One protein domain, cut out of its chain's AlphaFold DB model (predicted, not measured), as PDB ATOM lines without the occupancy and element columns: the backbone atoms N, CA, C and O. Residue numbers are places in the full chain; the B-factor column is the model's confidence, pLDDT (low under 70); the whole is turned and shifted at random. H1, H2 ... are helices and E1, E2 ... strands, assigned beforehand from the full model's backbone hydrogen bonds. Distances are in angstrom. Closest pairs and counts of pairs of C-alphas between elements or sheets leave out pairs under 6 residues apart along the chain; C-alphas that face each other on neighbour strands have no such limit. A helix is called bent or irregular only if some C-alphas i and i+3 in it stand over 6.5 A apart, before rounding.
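This is residues 616 to 720 of the 1143 residues of an uncharacterized protein of Rhynchosporium secalis (UniProt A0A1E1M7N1). Helix H1 sits in the middle of a rounded body, crossed by H2 and H4, with H3 folding back beside H2 and the small E1, E2 hairpin packing on H2. The printed part has 105 residues, with four named helices and two named strands in the chain order E1 E2 H1 H2 H3 H4; the two strands make an antiparallel sheet, and the class is mostly helix. It is compact, radius of gyration of the C-alphas 13.2 A, spanning 36 by 30 by 29 A.

Look first at hairpin E1, residues 619 to 623, and E2, residues 626 to 630: N 621 and O 628 are within hydrogen-bond range, 2.8 A. H2, residues 668 to 682, and E1 have closest C-alphas Ala 674 and Tyr 621, 5.7 A. The hub H1, residues 648 to 657, touches H4, residues 707 to 719, at Pro 653 and Ala 714, closest C-alphas, 4.6 A, a steep tilt of 57 degrees. H2 touches H1 with residues 671 to 675 alone, about perpendicular at 77 degrees, closest C-alphas Leu 671 and Ala 652, 6.8 A. H3, residues 690 to 700, only just touches H2, with 3 pairs of C-alphas within 8 A, closest Pro 699 and Val 672, 6.8 A. O i to N i+4 pairs are within range throughout H2 and H4, in 4 of 6 in H1 and 5 of 7 in H3.

Find C-alpha 619 at (25.517, -30.057, -34.995), where E1 begins. H2 runs 21.1 A; H4 runs 18.5 A to C-alpha 719 at (47.823, -40.109, -30.114). H3 is irregular: C-alphas 696 and 699 are 7.2 A apart.

The printed part has no cut; the E2 to H1 link, 17 residues, is long. No printed residue is under 70.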
ATOM      1  N   ALA A 616      25.231 -24.363 -42.067       76.69
ATOM      2  CA  ALA A 616      25.905 -23.112 -41.690       76.69
ATOM      3  C   ALA A 616      26.472 -23.088 -40.251       76.69
ATOM      4  O   ALA A 616      27.052 -22.086 -39.838       76.69
ATOM      5  N   ARG A 617      26.253 -24.153 -39.469       81.38
ATOM      6  CA  ARG A 617      26.784 -24.383 -38.116       81.38
ATOM      7  C   ARG A 617      26.976 -25.891 -37.912       81.38
ATOM      8  O   ARG A 617      26.211 -26.652 -38.511       81.38
ATOM      9  N   PRO A 618      27.933 -26.333 -37.075       86.19
ATOM     10  CA  PRO A 618      28.039 -27.737 -36.689       86.19
ATOM     11  C   PRO A 618      26.786 -28.201 -35.929       86.19
ATOM     12  O   PRO A 618      26.000 -27.396 -35.424       86.19
ATOM     13  N   ALA A 619      26.586 -29.515 -35.828       89.44
ATOM     14  CA  ALA A 619      25.517 -30.057 -34.995       89.44
ATOM     15  C   ALA A 619      25.901 -29.941 -33.509       89.44
ATOM     16  O   ALA A 619      27.013 -30.290 -33.132       89.44
ATOM     17  N   HIS A 620      24.975 -29.523 -32.646       89.88
ATOM     18  CA  HIS A 620      25.209 -29.438 -31.200       89.88
ATOM     19  C   HIS A 620      24.357 -30.485 -30.463       89.88
ATOM     20  O   HIS A 620      23.128 -30.489 -30.577       89.88
ATOM     21  N   TYR A 621      24.992 -31.381 -29.705       92.94
ATOM     22  CA  TYR A 621      24.310 -32.352 -28.848       92.94
ATOM     23  C   TYR A 621      24.206 -31.814 -27.416       92.94
ATOM     24  O   TYR A 621      25.208 -31.682 -26.721       92.94
ATOM     25  N   VAL A 622      22.981 -31.530 -26.963       90.88
ATOM     26  CA  VAL A 622      22.704 -30.963 -25.631       90.88
ATOM     27  C   VAL A 622      21.900 -31.947 -24.784       90.88
ATOM     28  O   VAL A 622      20.904 -32.517 -25.237       90.88
ATOM     29  N   ASN A 623      22.302 -32.131 -23.528       89.00
ATOM     30  CA  ASN A 623      21.607 -32.950 -22.537       89.00
ATOM     31  C   ASN A 623      21.752 -32.327 -21.132       89.00
ATOM     32  O   ASN A 623      22.524 -31.399 -20.921       89.00
ATOM     33  N   LYS A 624      21.058 -32.874 -20.127       83.50
ATOM     34  CA  LYS A 624      21.158 -32.443 -18.717       83.50
ATOM     35  C   LYS A 624      22.569 -32.539 -18.115       83.50
ATOM     36  O   LYS A 624      22.785 -32.021 -17.027       83.50
ATOM     37  N   SER A 625      23.479 -33.247 -18.777       83.38
ATOM     38  CA  SER A 625      24.854 -33.494 -18.345       83.38
ATOM     39  C   SER A 625      25.912 -32.703 -19.126       83.38
ATOM     40  O   SER A 625      27.091 -32.866 -18.831       83.38
ATOM     41  N   GLY A 626      25.527 -31.875 -20.108       87.94
ATOM     42  CA  GLY A 626      26.469 -31.067 -20.891       87.94
ATOM     43  C   GLY A 626      25.979 -30.693 -22.294       87.94
ATOM     44  O   GLY A 626      24.877 -31.061 -22.714       87.94
ATOM     45  N   SER A 627      26.828 -29.958 -23.008       90.44
ATOM     46  CA  SER A 627      26.677 -29.591 -24.420       90.44
ATOM     47  C   SER A 627      27.966 -29.955 -25.147       90.44
ATOM     48  O   SER A 627      29.042 -29.637 -24.646       90.44
ATOM     49  N   TRP A 628      27.856 -30.611 -26.300       92.56
ATOM     50  CA  TRP A 628      28.997 -31.104 -27.073       92.56
ATOM     51  C   TRP A 628      28.804 -30.851 -28.563       92.56
ATOM     52  O   TRP A 628      27.764 -31.191 -29.137       92.56
ATOM     53  N   ASP A 629      29.830 -30.291 -29.186       90.94
ATOM     54  CA  ASP A 629      29.805 -29.888 -30.587       90.94
ATOM     55  C   ASP A 629      30.239 -31.045 -31.494       90.94
ATOM     56  O   ASP A 629      31.129 -31.831 -31.162       90.94
ATOM     57  N   MET A 630      29.577 -31.169 -32.641       92.12
ATOM     58  CA  MET A 630      29.753 -32.247 -33.609       92.12
ATOM     59  C   MET A 630      29.959 -31.638 -35.008       92.12
ATOM     60  O   MET A 630      28.984 -31.462 -35.757       92.12
ATOM     61  N   PRO A 631      31.206 -31.267 -35.359       89.69
ATOM     62  CA  PRO A 631      31.574 -30.889 -36.721       89.69
ATOM     63  C   PRO A 631      31.393 -32.067 -37.688       89.69
ATOM     64  O   PRO A 631      31.149 -33.200 -37.271       89.69
ATOM     65  N   GLU A 632      31.478 -31.783 -38.983       88.81
ATOM     66  CA  GLU A 632      31.351 -32.792 -40.031       88.81
ATOM     67  C   GLU A 632      32.510 -33.802 -39.970       88.81
ATOM     68  O   GLU A 632      33.679 -33.428 -39.864       88.81
ATOM     69  N   LEU A 633      32.176 -35.094 -40.004       89.56
ATOM     70  CA  LEU A 633      33.134 -36.194 -39.932       89.56
ATOM     71  C   LEU A 633      33.683 -36.491 -41.335       89.56
ATOM     72  O   LEU A 633      32.969 -37.025 -42.186       89.56
ATOM     73  N   LEU A 634      34.955 -36.150 -41.535       87.50
ATOM     74  CA  LEU A 634      35.711 -36.329 -42.776       87.50
ATOM     75  C   LEU A 634      36.573 -37.611 -42.740       87.50
ATOM     76  O   LEU A 634      36.760 -38.220 -41.681       87.50
ATOM     77  N   THR A 635      37.121 -38.022 -43.886       83.12
ATOM     78  CA  THR A 635      38.199 -39.023 -43.954       83.12
ATOM     79  C   THR A 635      39.516 -38.465 -43.396       83.12
ATOM     80  O   THR A 635      39.624 -37.279 -43.077       83.12
ATOM     81  N   ILE A 636      40.539 -39.321 -43.285       75.75
ATOM     82  CA  ILE A 636      41.903 -38.913 -42.902       75.75
ATOM     83  C   ILE A 636      42.467 -37.926 -43.944       75.75
ATOM     84  O   ILE A 636      43.091 -36.932 -43.592       75.75
ATOM     85  N   ASP A 637      42.120 -38.141 -45.213       74.81
ATOM     86  CA  ASP A 637      42.424 -37.308 -46.388       74.81
ATOM     87  C   ASP A 637      41.503 -36.070 -46.511       74.81
ATOM     88  O   ASP A 637      41.456 -35.420 -47.555       74.81
ATOM     89  N   GLY A 638      40.724 -35.752 -45.470       79.44
ATOM     90  CA  GLY A 638      39.861 -34.569 -45.406       79.44
ATOM     91  C   GLY A 638      38.595 -34.617 -46.271       79.44
ATOM     92  O   GLY A 638      37.879 -33.619 -46.341       79.44
ATOM     93  N   ARG A 639      38.281 -35.745 -46.919       86.06
ATOM     94  CA  ARG A 639      37.121 -35.885 -47.820       86.06
ATOM     95  C   ARG A 639      35.813 -36.045 -47.027       86.06
ATOM     96  O   ARG A 639      35.826 -36.681 -45.973       86.06
ATOM     97  N   PRO A 640      34.667 -35.523 -47.501       88.50
ATOM     98  CA  PRO A 640      33.375 -35.787 -46.874       88.50
ATOM     99  C   PRO A 640      32.949 -37.234 -47.150       88.50
ATOM    100  O   PRO A 640      33.211 -37.759 -48.229       88.50
ATOM    101  N   LEU A 641      32.275 -37.872 -46.192       90.94
ATOM    102  CA  LEU A 641      31.803 -39.257 -46.323       90.94
ATOM    103  C   LEU A 641      30.442 -39.344 -47.027       90.94
ATOM    104  O   LEU A 641      29.572 -38.502 -46.819       90.94
ATOM    105  N   GLN A 642      30.201 -40.402 -47.793       92.44
ATOM    106  CA  GLN A 642      28.860 -40.814 -48.207       92.44
ATOM    107  C   GLN A 642      28.126 -41.505 -47.040       92.44
ATOM    108  O   GLN A 642      28.743 -42.084 -46.140       92.44
ATOM    109  N   ILE A 643      26.786 -41.516 -47.053       93.06
ATOM    110  CA  ILE A 643      25.993 -42.169 -45.989       93.06
ATOM    111  C   ILE A 643      26.223 -43.693 -45.871       93.06
ATOM    112  O   ILE A 643      25.882 -44.283 -44.847       93.06
ATOM    113  N   HIS A 644      26.797 -44.327 -46.896       89.75
ATOM    114  CA  HIS A 644      27.154 -45.754 -46.923       89.75
ATOM    115  C   HIS A 644      28.381 -46.024 -46.036       89.75
ATOM    116  O   HIS A 644      28.383 -46.934 -45.210       89.75
ATOM    117  N   GLU A 645      29.396 -45.166 -46.168       90.25
ATOM    118  CA  GLU A 645      30.663 -45.208 -45.433       90.25
ATOM    119  C   GLU A 645      30.493 -44.724 -43.982       90.25
ATOM    120  O   GLU A 645      31.188 -45.164 -43.055       90.25
ATOM    121  N   PHE A 646      29.563 -43.787 -43.769       93.31
ATOM    122  CA  PHE A 646      29.255 -43.248 -42.453       93.31
ATOM    123  C   PHE A 646      28.523 -44.288 -41.592       93.31
ATOM    124  O   PHE A 646      27.437 -44.761 -41.916       93.31
ATOM    125  N   SER A 647      29.097 -44.627 -40.436       93.62
ATOM    126  CA  SER A 647      28.547 -45.647 -39.540       93.62
ATOM    127  C   SER A 647      28.838 -45.349 -38.071       93.62
ATOM    128  O   SER A 647      29.757 -44.597 -37.736       93.62
ATOM    129  N   TRP A 648      28.097 -46.005 -37.173       94.81
ATOM    130  CA  TRP A 648      28.356 -45.983 -35.729       94.81
ATOM    131  C   TRP A 648      29.822 -46.253 -35.365       94.81
ATOM    132  O   TRP A 648      30.364 -45.598 -34.478       94.81
ATOM    133  N   ASN A 649      30.471 -47.193 -36.059       93.38
ATOM    134  CA  ASN A 649      31.842 -47.603 -35.758       93.38
ATOM    135  C   ASN A 649      32.873 -46.514 -36.095       93.38
ATOM    136  O   ASN A 649      33.908 -46.467 -35.437       93.38
ATOM    137  N   ARG A 650      32.577 -45.629 -37.059       92.62
ATOM    138  CA  ARG A 650      33.418 -44.473 -37.416       92.62
ATOM    139  C   ARG A 650      33.063 -43.238 -36.574       92.62
ATOM    140  O   ARG A 650      33.950 -42.537 -36.102       92.62
ATOM    141  N   PHE A 651      31.771 -43.024 -36.297       95.25
ATOM    142  CA  PHE A 651      31.291 -41.908 -35.471       95.25
ATOM    143  C   PHE A 651      31.660 -42.024 -33.987       95.25
ATOM    144  O   PHE A 651      32.081 -41.036 -33.393       95.25
ATOM    145  N   ALA A 652      31.475 -43.188 -33.356       94.69
ATOM    146  CA  ALA A 652      31.581 -43.298 -31.899       94.69
ATOM    147  C   ALA A 652      32.998 -43.015 -31.347       94.69
ATOM    148  O   ALA A 652      33.077 -42.300 -30.346       94.69
ATOM    149  N   PRO A 653      34.103 -43.484 -31.969       93.88
ATOM    150  CA  PRO A 653      35.455 -43.087 -31.568       93.88
ATOM    151  C   PRO A 653      35.746 -41.607 -31.847       93.88
ATOM    152  O   PRO A 653      36.268 -40.922 -30.978       93.88
ATOM    153  N   TYR A 654      35.345 -41.087 -33.014       92.88
ATOM    154  CA  TYR A 654      35.561 -39.686 -33.402       92.88
ATOM    155  C   TYR A 654      34.841 -38.693 -32.473       92.88
ATOM    156  O   TYR A 654      35.427 -37.726 -31.992       92.88
ATOM    157  N   PHE A 655      33.573 -38.954 -32.145       93.50
ATOM    158  CA  PHE A 655      32.815 -38.135 -31.197       93.50
ATOM    159  C   PHE A 655      33.442 -38.142 -29.791       93.50
ATOM    160  O   PHE A 655      33.347 -37.153 -29.068       93.50
ATOM    161  N   LEU A 656      34.108 -39.235 -29.405       93.56
ATOM    162  CA  LEU A 656      34.864 -39.298 -28.158       93.56
ATOM    163  C   LEU A 656      36.209 -38.561 -28.261       93.56
ATOM    164  O   LEU A 656      36.534 -37.828 -27.331       93.56
ATOM    165  N   SER A 657      36.968 -38.687 -29.356       92.69
ATOM    166  CA  SER A 657      38.277 -38.027 -29.501       92.69
ATOM    167  C   SER A 657      38.183 -36.499 -29.598       92.69
ATOM    168  O   SER A 657      39.116 -35.803 -29.205       92.69
ATOM    169  N   LEU A 658      37.033 -35.960 -30.019       90.94
ATOM    170  CA  LEU A 658      36.715 -34.530 -29.908       90.94
ATOM    171  C   LEU A 658      36.503 -34.045 -28.461       90.94
ATOM    172  O   LEU A 658      36.700 -32.864 -28.186       90.94
ATOM    173  N   HIS A 659      36.088 -34.923 -27.540       91.19
ATOM    174  CA  HIS A 659      35.609 -34.554 -26.198       91.19
ATOM    175  C   HIS A 659      36.270 -35.363 -25.056       91.19
ATOM    176  O   HIS A 659      35.551 -35.903 -24.203       91.19
ATOM    177  N   PRO A 660      37.620 -35.443 -24.982       90.56
ATOM    178  CA  PRO A 660      38.345 -36.268 -24.003       90.56
ATOM    179  C   PRO A 660      37.957 -35.963 -22.551       90.56
ATOM    180  O   PRO A 660      37.669 -36.864 -21.764       90.56
ATOM    181  N   ASN A 661      37.817 -34.677 -22.223       89.25
ATOM    182  CA  ASN A 661      37.489 -34.194 -20.877       89.25
ATOM    183  C   ASN A 661      36.089 -34.622 -20.380       89.25
ATOM    184  O   ASN A 661      35.766 -34.414 -19.214       89.25
ATOM    185  N   SER A 662      35.239 -35.198 -21.242       89.06
ATOM    186  CA  SER A 662      33.870 -35.633 -20.917       89.06
ATOM    187  C   SER A 662      33.678 -37.156 -20.869       89.06
ATOM    188  O   SER A 662      32.555 -37.618 -20.652       89.06
ATOM    189  N   TRP A 663      34.730 -37.968 -21.044       90.00
ATOM    190  CA  TRP A 663      34.604 -39.435 -21.137       90.00
ATOM    191  C   TRP A 663      33.934 -40.097 -19.925       90.00
ATOM    192  O   TRP A 663      33.144 -41.021 -20.103       90.00
ATOM    193  N   SER A 664      34.155 -39.588 -18.712       85.50
ATOM    194  CA  SER A 664      33.495 -40.068 -17.485       85.50
ATOM    195  C   SER A 664      31.977 -39.819 -17.446       85.50
ATOM    196  O   SER A 664      31.258 -40.505 -16.721       85.50
ATOM    197  N   ILE A 665      31.481 -38.855 -18.227       90.25
ATOM    198  CA  ILE A 665      30.069 -38.446 -18.294       90.25
ATOM    199  C   ILE A 665      29.327 -39.228 -19.391       90.25
ATOM    200  O   ILE A 665      28.112 -39.448 -19.309       90.25
ATOM    201  N   PHE A 666      30.035 -39.655 -20.439       91.12
ATOM    202  CA  PHE A 666      29.427 -40.272 -21.609       91.12
ATOM    203  C   PHE A 666      28.895 -41.683 -21.343       91.12
ATOM    204  O   PHE A 666      29.632 -42.636 -21.110       91.12
ATOM    205  N   THR A 667      27.581 -41.846 -21.492       92.44
ATOM    206  CA  THR A 667      26.933 -43.164 -21.522       92.44
ATOM    207  C   THR A 667      26.637 -43.598 -22.957       92.44
ATOM    208  O   THR A 667      26.384 -42.766 -23.829       92.44
ATOM    209  N   LEU A 668      26.542 -44.909 -23.207       91.25
ATOM    210  CA  LEU A 668      26.167 -45.454 -24.523       91.25
ATOM    211  C   LEU A 668      24.859 -44.843 -25.071       91.25
ATOM    212  O   LEU A 668      24.737 -44.591 -26.264       91.25
ATOM    213  N   LYS A 669      23.894 -44.538 -24.190       92.50
ATOM    214  CA  LYS A 669      22.628 -43.877 -24.558       92.50
ATOM    215  C   LYS A 669      22.831 -42.448 -25.071       92.50
ATOM    216  O   LYS A 669      22.066 -42.014 -25.925       92.50
ATOM    217  N   MET A 670      23.829 -41.729 -24.554       93.12
ATOM    218  CA  MET A 670      24.177 -40.385 -25.019       93.12
ATOM    219  C   MET A 670      24.834 -40.437 -26.392       93.12
ATOM    220  O   MET A 670      24.383 -39.720 -27.275       93.12
ATOM    221  N   LEU A 671      25.797 -41.339 -26.622       93.50
ATOM    222  CA  LEU A 671      26.409 -41.493 -27.948       93.50
ATOM    223  C   LEU A 671      25.370 -41.901 -29.011       93.50
ATOM    224  O   LEU A 671      25.357 -41.329 -30.094       93.50
ATOM    225  N   VAL A 672      24.449 -42.827 -28.705       95.12
ATOM    226  CA  VAL A 672      23.364 -43.211 -29.639       95.12
ATOM    227  C   VAL A 672      22.413 -42.038 -29.929       95.12
ATOM    228  O   VAL A 672      21.922 -41.904 -31.053       95.12
ATOM    229  N   ALA A 673      22.166 -41.163 -28.949       94.19
ATOM    230  CA  ALA A 673      21.388 -39.941 -29.151       94.19
ATOM    231  C   ALA A 673      22.154 -38.889 -29.976       94.19
ATOM    232  O   ALA A 673      21.561 -38.294 -30.874       94.19
ATOM    233  N   ALA A 674      23.454 -38.711 -29.727       94.69
ATOM    234  CA  ALA A 674      24.345 -37.836 -30.488       94.69
ATOM    235  C   ALA A 674      24.438 -38.276 -31.960       94.69
ATOM    236  O   ALA A 674      24.159 -37.478 -32.848       94.69
ATOM    237  N   PHE A 675      24.675 -39.568 -32.221       95.81
ATOM    238  CA  PHE A 675      24.655 -40.173 -33.561       95.81
ATOM    239  C   PHE A 675      23.309 -39.968 -34.276       95.81
ATOM    240  O   PHE A 675      23.259 -39.575 -35.440       95.81
ATOM    241  N   SER A 676      22.195 -40.170 -33.561       94.31
ATOM    242  CA  SER A 676      20.851 -39.938 -34.109       94.31
ATOM    243  C   SER A 676      20.610 -38.464 -34.460       94.31
ATOM    244  O   SER A 676      19.953 -38.176 -35.461       94.31
ATOM    245  N   LEU A 677      21.128 -37.531 -33.653       94.81
ATOM    246  CA  LEU A 677      21.039 -36.092 -33.906       94.81
ATOM    247  C   LEU A 677      21.938 -35.687 -35.081       94.81
ATOM    248  O   LEU A 677      21.469 -34.979 -35.965       94.81
ATOM    249  N   TYR A 678      23.167 -36.204 -35.144       95.00
ATOM    250  CA  TYR A 678      24.109 -36.006 -36.249       95.00
ATOM    251  C   TYR A 678      23.500 -36.434 -37.594       95.00
ATOM    252  O   TYR A 678      23.427 -35.625 -38.518       95.00
ATOM    253  N   LEU A 679      22.959 -37.659 -37.681       94.19
ATOM    254  CA  LEU A 679      22.243 -38.141 -38.872       94.19
ATOM    255  C   LEU A 679      21.057 -37.246 -39.247       94.19
ATOM    256  O   LEU A 679      20.844 -36.940 -40.419       94.19
ATOM    257  N   THR A 680      20.289 -36.804 -38.250       91.94
ATOM    258  CA  THR A 680      19.131 -35.922 -38.463       91.94
ATOM    259  C   THR A 680      19.547 -34.516 -38.909       91.94
ATOM    260  O   THR A 680      18.749 -33.836 -39.547       91.94
ATOM    261  N   HIS A 681      20.774 -34.084 -38.613       92.69
ATOM    262  CA  HIS A 681      21.322 -32.795 -39.020       92.69
ATOM    263  C   HIS A 681      21.884 -32.861 -40.449       92.69
ATOM    264  O   HIS A 681      21.293 -32.301 -41.376       92.69
ATOM    265  N   TYR A 682      22.967 -33.621 -40.639       93.31
ATOM    266  CA  TYR A 682      23.753 -33.647 -41.876       93.31
ATOM    267  C   TYR A 682      23.107 -34.455 -43.013       93.31
ATOM    268  O   TYR A 682      23.315 -34.126 -44.174       93.31
ATOM    269  N   TYR A 683      22.286 -35.471 -42.715       94.00
ATOM    270  CA  TYR A 683      21.685 -36.358 -43.728       94.00
ATOM    271  C   TYR A 683      20.148 -36.265 -43.796       94.00
ATOM    272  O   TYR A 683      19.459 -37.195 -44.222       94.00
ATOM    273  N   SER A 684      19.580 -35.127 -43.381       91.31
ATOM    274  CA  SER A 684      18.126 -34.893 -43.354       91.31
ATOM    275  C   SER A 684      17.424 -35.061 -44.710       91.31
ATOM    276  O   SER A 684      16.273 -35.493 -44.755       91.31
ATOM    277  N   HIS A 685      18.110 -34.776 -45.818       90.12
ATOM    278  CA  HIS A 685      17.609 -34.916 -47.194       90.12
ATOM    279  C   HIS A 685      17.383 -36.369 -47.642       90.12
ATOM    280  O   HIS A 685      16.586 -36.614 -48.558       90.12
ATOM    281  N   LEU A 686      18.037 -37.326 -46.973       90.69
ATOM    282  CA  LEU A 686      17.973 -38.762 -47.262       90.69
ATOM    283  C   LEU A 686      16.922 -39.497 -46.408       90.69
ATOM    284  O   LEU A 686      16.733 -40.704 -46.564       90.69
ATOM    285  N   GLN A 687      16.187 -38.785 -45.544       84.81
ATOM    286  CA  GLN A 687      15.081 -39.347 -44.761       84.81
ATOM    287  C   GLN A 687      13.987 -39.914 -45.683       84.81
ATOM    288  O   GLN A 687      13.205 -39.174 -46.281       84.81
ATOM    289  N   GLY A 688      13.937 -41.244 -45.784       81.50
ATOM    290  CA  GLY A 688      13.048 -41.978 -46.691       81.50
ATOM    291  C   GLY A 688      13.772 -42.930 -47.649       81.50
ATOM    292  O   GLY A 688      13.106 -43.767 -48.247       81.50
ATOM    293  N   LEU A 689      15.101 -42.843 -47.768       84.81
ATOM    294  CA  LEU A 689      15.921 -43.815 -48.499       84.81
ATOM    295  C   LEU A 689      16.418 -44.929 -47.567       84.81
ATOM    296  O   LEU A 689      16.698 -44.687 -46.392       84.81
ATOM    297  N   ASP A 690      16.571 -46.139 -48.105       85.12
ATOM    298  CA  ASP A 690      16.992 -47.337 -47.364       85.12
ATOM    299  C   ASP A 690      18.361 -47.166 -46.674       85.12
ATOM    300  O   ASP A 690      18.504 -47.475 -45.491       85.12
ATOM    301  N   ALA A 691      19.330 -46.545 -47.358       86.31
ATOM    302  CA  ALA A 691      20.654 -46.238 -46.808       86.31
ATOM    303  C   ALA A 691      20.598 -45.425 -45.496       86.31
ATOM    304  O   ALA A 691      21.356 -45.696 -44.565       86.31
ATOM    305  N   PHE A 692      19.650 -44.486 -45.362       91.44
ATOM    306  CA  PHE A 692      19.470 -43.715 -44.125       91.44
ATOM    307  C   PHE A 692      18.963 -44.587 -42.966       91.44
ATOM    308  O   PHE A 692      19.373 -44.394 -41.820       91.44
ATOM    309  N   PHE A 693      18.096 -45.566 -43.242       90.25
ATOM    310  CA  PHE A 693      17.621 -46.509 -42.226       90.25
ATOM    311  C   PHE A 693      18.713 -47.512 -41.838       90.25
ATOM    312  O   PHE A 693      19.003 -47.634 -40.647       90.25
ATOM    313  N   LYS A 694      19.395 -48.125 -42.817       90.50
ATOM    314  CA  LYS A 694      20.570 -48.993 -42.606       90.50
ATOM    315  C   LYS A 694      21.627 -48.318 -41.728       90.50
ATOM    316  O   LYS A 694      22.004 -48.859 -40.687       90.50
ATOM    317  N   CYS A 695      22.051 -47.107 -42.095       91.94
ATOM    318  CA  CYS A 695      23.033 -46.333 -41.339       91.94
ATOM    319  C   CYS A 695      22.560 -46.062 -39.897       91.94
ATOM    320  O   CYS A 695      23.290 -46.311 -38.931       91.94
ATOM    321  N   ARG A 696      21.299 -45.644 -39.723       93.38
ATOM    322  CA  ARG A 696      20.691 -45.387 -38.407       93.38
ATOM    323  C   ARG A 696      20.613 -46.627 -37.510       93.38
ATOM    324  O   ARG A 696      20.650 -46.479 -36.289       93.38
ATOM    325  N   GLU A 697      20.517 -47.826 -38.077       91.62
ATOM    326  CA  GLU A 697      20.477 -49.087 -37.326       91.62
ATOM    327  C   GLU A 697      21.868 -49.606 -36.917       91.62
ATOM    328  O   GLU A 697      21.959 -50.432 -36.002       91.62
ATOM    329  N   THR A 698      22.962 -49.060 -37.474       91.81
ATOM    330  CA  THR A 698      24.342 -49.481 -37.147       91.81
ATOM    331  C   THR A 698      24.706 -49.535 -35.651       91.81
ATOM    332  O   THR A 698      25.412 -50.479 -35.289       91.81
ATOM    333  N   PRO A 699      24.202 -48.674 -34.731       91.31
ATOM    334  CA  PRO A 699      24.480 -48.796 -33.292       91.31
ATOM    335  C   PRO A 699      23.841 -50.025 -32.625       91.31
ATOM    336  O   PRO A 699      24.127 -50.315 -31.463       91.31
ATOM    337  N   THR A 700      22.936 -50.723 -33.319       90.00
ATOM    338  CA  THR A 700      22.237 -51.922 -32.822       90.00
ATOM    339  C   THR A 700      22.784 -53.232 -33.400       90.00
ATOM    340  O   THR A 700      22.424 -54.311 -32.924       90.00
ATOM    341  N   ASN A 701      23.688 -53.153 -34.382       89.81
ATOM    342  CA  ASN A 701      24.288 -54.316 -35.031       89.81
ATOM    343  C   ASN A 701      25.215 -55.099 -34.089       89.81
ATOM    344  O   ASN A 701      25.888 -54.538 -33.229       89.81
ATOM    345  N   ARG A 702      25.346 -56.418 -34.304       83.81
ATOM    346  CA  ARG A 702      26.267 -57.267 -33.513       83.81
ATOM    347  C   ARG A 702      27.744 -56.862 -33.643       83.81
ATOM    348  O   ARG A 702      28.513 -57.124 -32.724       83.81
ATOM    349  N   ARG A 703      28.124 -56.232 -34.763       87.38
ATOM    350  CA  ARG A 703      29.460 -55.662 -35.036       87.38
ATOM    351  C   ARG A 703      29.636 -54.220 -34.503       87.38
ATOM    352  O   ARG A 703      30.667 -53.608 -34.769       87.38
ATOM    353  N   ALA A 704      28.657 -53.657 -33.785       91.81
ATOM    354  CA  ALA A 704      28.744 -52.299 -33.245       91.81
ATOM    355  C   ALA A 704      29.815 -52.191 -32.145       91.81
ATOM    356  O   ALA A 704      29.834 -52.977 -31.192       91.81
ATOM    357  N   VAL A 705      30.691 -51.190 -32.247       92.00
ATOM    358  CA  VAL A 705      31.720 -50.911 -31.238       92.00
ATOM    359  C   VAL A 705      31.059 -50.534 -29.903       92.00
ATOM    360  O   VAL A 705      30.195 -49.656 -29.833       92.00
ATOM    361  N   LYS A 706      31.465 -51.221 -28.827       93.50
ATOM    362  CA  LYS A 706      31.032 -50.960 -27.443       93.50
ATOM    363  C   LYS A 706      31.754 -49.735 -26.878       93.50
ATOM    364  O   LYS A 706      32.888 -49.475 -27.259       93.50
ATOM    365  N   LEU A 707      31.141 -49.058 -25.903       92.75
ATOM    366  CA  LEU A 707      31.654 -47.809 -25.316       92.75
ATOM    367  C   LEU A 707      33.130 -47.871 -24.875       92.75
ATOM    368  O   LEU A 707      33.861 -46.936 -25.166       92.75
ATOM    369  N   SER A 708      33.582 -48.962 -24.243       91.50
ATOM    370  CA  SER A 708      34.995 -49.126 -23.862       91.50
ATOM    371  C   SER A 708      35.919 -49.136 -25.080       91.50
ATOM    372  O   SER A 708      36.746 -48.245 -25.215       91.50
ATOM    373  N   LYS A 709      35.693 -50.046 -26.041       93.31
ATOM    374  CA  LYS A 709      36.479 -50.086 -27.287       93.31
ATOM    375  C   LYS A 709      36.367 -48.779 -28.092       93.31
ATOM    376  O   LYS A 709      37.315 -48.426 -28.778       93.31
ATOM    377  N   ALA A 710      35.255 -48.043 -28.000       92.94
ATOM    378  CA  ALA A 710      35.138 -46.715 -28.608       92.94
ATOM    379  C   ALA A 710      36.060 -45.687 -27.933       92.94
ATOM    380  O   ALA A 710      36.671 -44.896 -28.639       92.94
ATOM    381  N   MET A 711      36.195 -45.718 -26.601       92.38
ATOM    382  CA  MET A 711      37.160 -44.889 -25.864       92.38
ATOM    383  C   MET A 711      38.606 -45.304 -26.153       92.38
ATOM    384  O   MET A 711      39.460 -44.439 -26.288       92.38
ATOM    385  N   ASP A 712      38.891 -46.600 -26.286       92.38
ATOM    386  CA  ASP A 712      40.243 -47.077 -26.596       92.38
ATOM    387  C   ASP A 712      40.675 -46.676 -28.018       92.38
ATOM    388  O   ASP A 712      41.753 -46.116 -28.188       92.38
ATOM    389  N   LEU A 713      39.791 -46.825 -29.014       92.31
ATOM    390  CA  LEU A 713      39.992 -46.277 -30.365       92.31
ATOM    391  C   LEU A 713      40.094 -44.739 -30.356       92.31
ATOM    392  O   LEU A 713      40.832 -44.160 -31.146       92.31
ATOM    393  N   ALA A 714      39.372 -44.053 -29.462       92.69
ATOM    394  CA  ALA A 714      39.445 -42.599 -29.341       92.69
ATOM    395  C   ALA A 714      40.773 -42.099 -28.745       92.69
ATOM    396  O   ALA A 714      41.155 -40.976 -29.054       92.69
ATOM    397  N   LYS A 715      41.481 -42.904 -27.934       92.69
ATOM    398  CA  LYS A 715      42.861 -42.601 -27.498       92.69
ATOM    399  C   LYS A 715      43.818 -42.654 -28.681       92.69
ATOM    400  O   LYS A 715      44.537 -41.691 -28.907       92.69
ATOM    401  N   GLN A 716      43.738 -43.720 -29.479       91.44
ATOM    402  CA  GLN A 716      44.563 -43.895 -30.679       91.44
ATOM    403  C   GLN A 716      44.378 -42.710 -31.642       91.44
ATOM    404  O   GLN A 716      45.350 -42.063 -32.005       91.44
ATOM    405  N   LEU A 717      43.134 -42.289 -31.902       88.19
ATOM    406  CA  LEU A 717      42.825 -41.093 -32.710       88.19
ATOM    407  C   LEU A 717      43.262 -39.739 -32.098       88.19
ATOM    408  O   LEU A 717      43.170 -38.713 -32.776       88.19
ATOM    409  N   ILE A 718      43.671 -39.696 -30.825       89.19
ATOM    410  CA  ILE A 718      44.297 -38.521 -30.187       89.19
ATOM    411  C   ILE A 718      45.826 -38.622 -30.293       89.19
ATOM    412  O   ILE A 718      46.472 -37.629 -30.610       89.19
ATOM    413  N   GLU A 719      46.386 -39.809 -30.057       85.25
ATOM    414  CA  GLU A 719      47.823 -40.109 -30.114       85.25
ATOM    415  C   GLU A 719      48.381 -40.027 -31.549       85.25
ATOM    416  O   GLU A 719      49.488 -39.537 -31.752       85.25
ATOM    417  N   GLU A 720      47.596 -40.426 -32.553       74.12
ATOM    418  CA  GLU A 720      47.941 -40.378 -33.983       74.12
ATOM    419  C   GLU A 720      47.871 -38.966 -34.595       74.12
ATOM    420  O   GLU A 720      48.295 -38.775 -35.734       74.12
TER     421      GLU A 720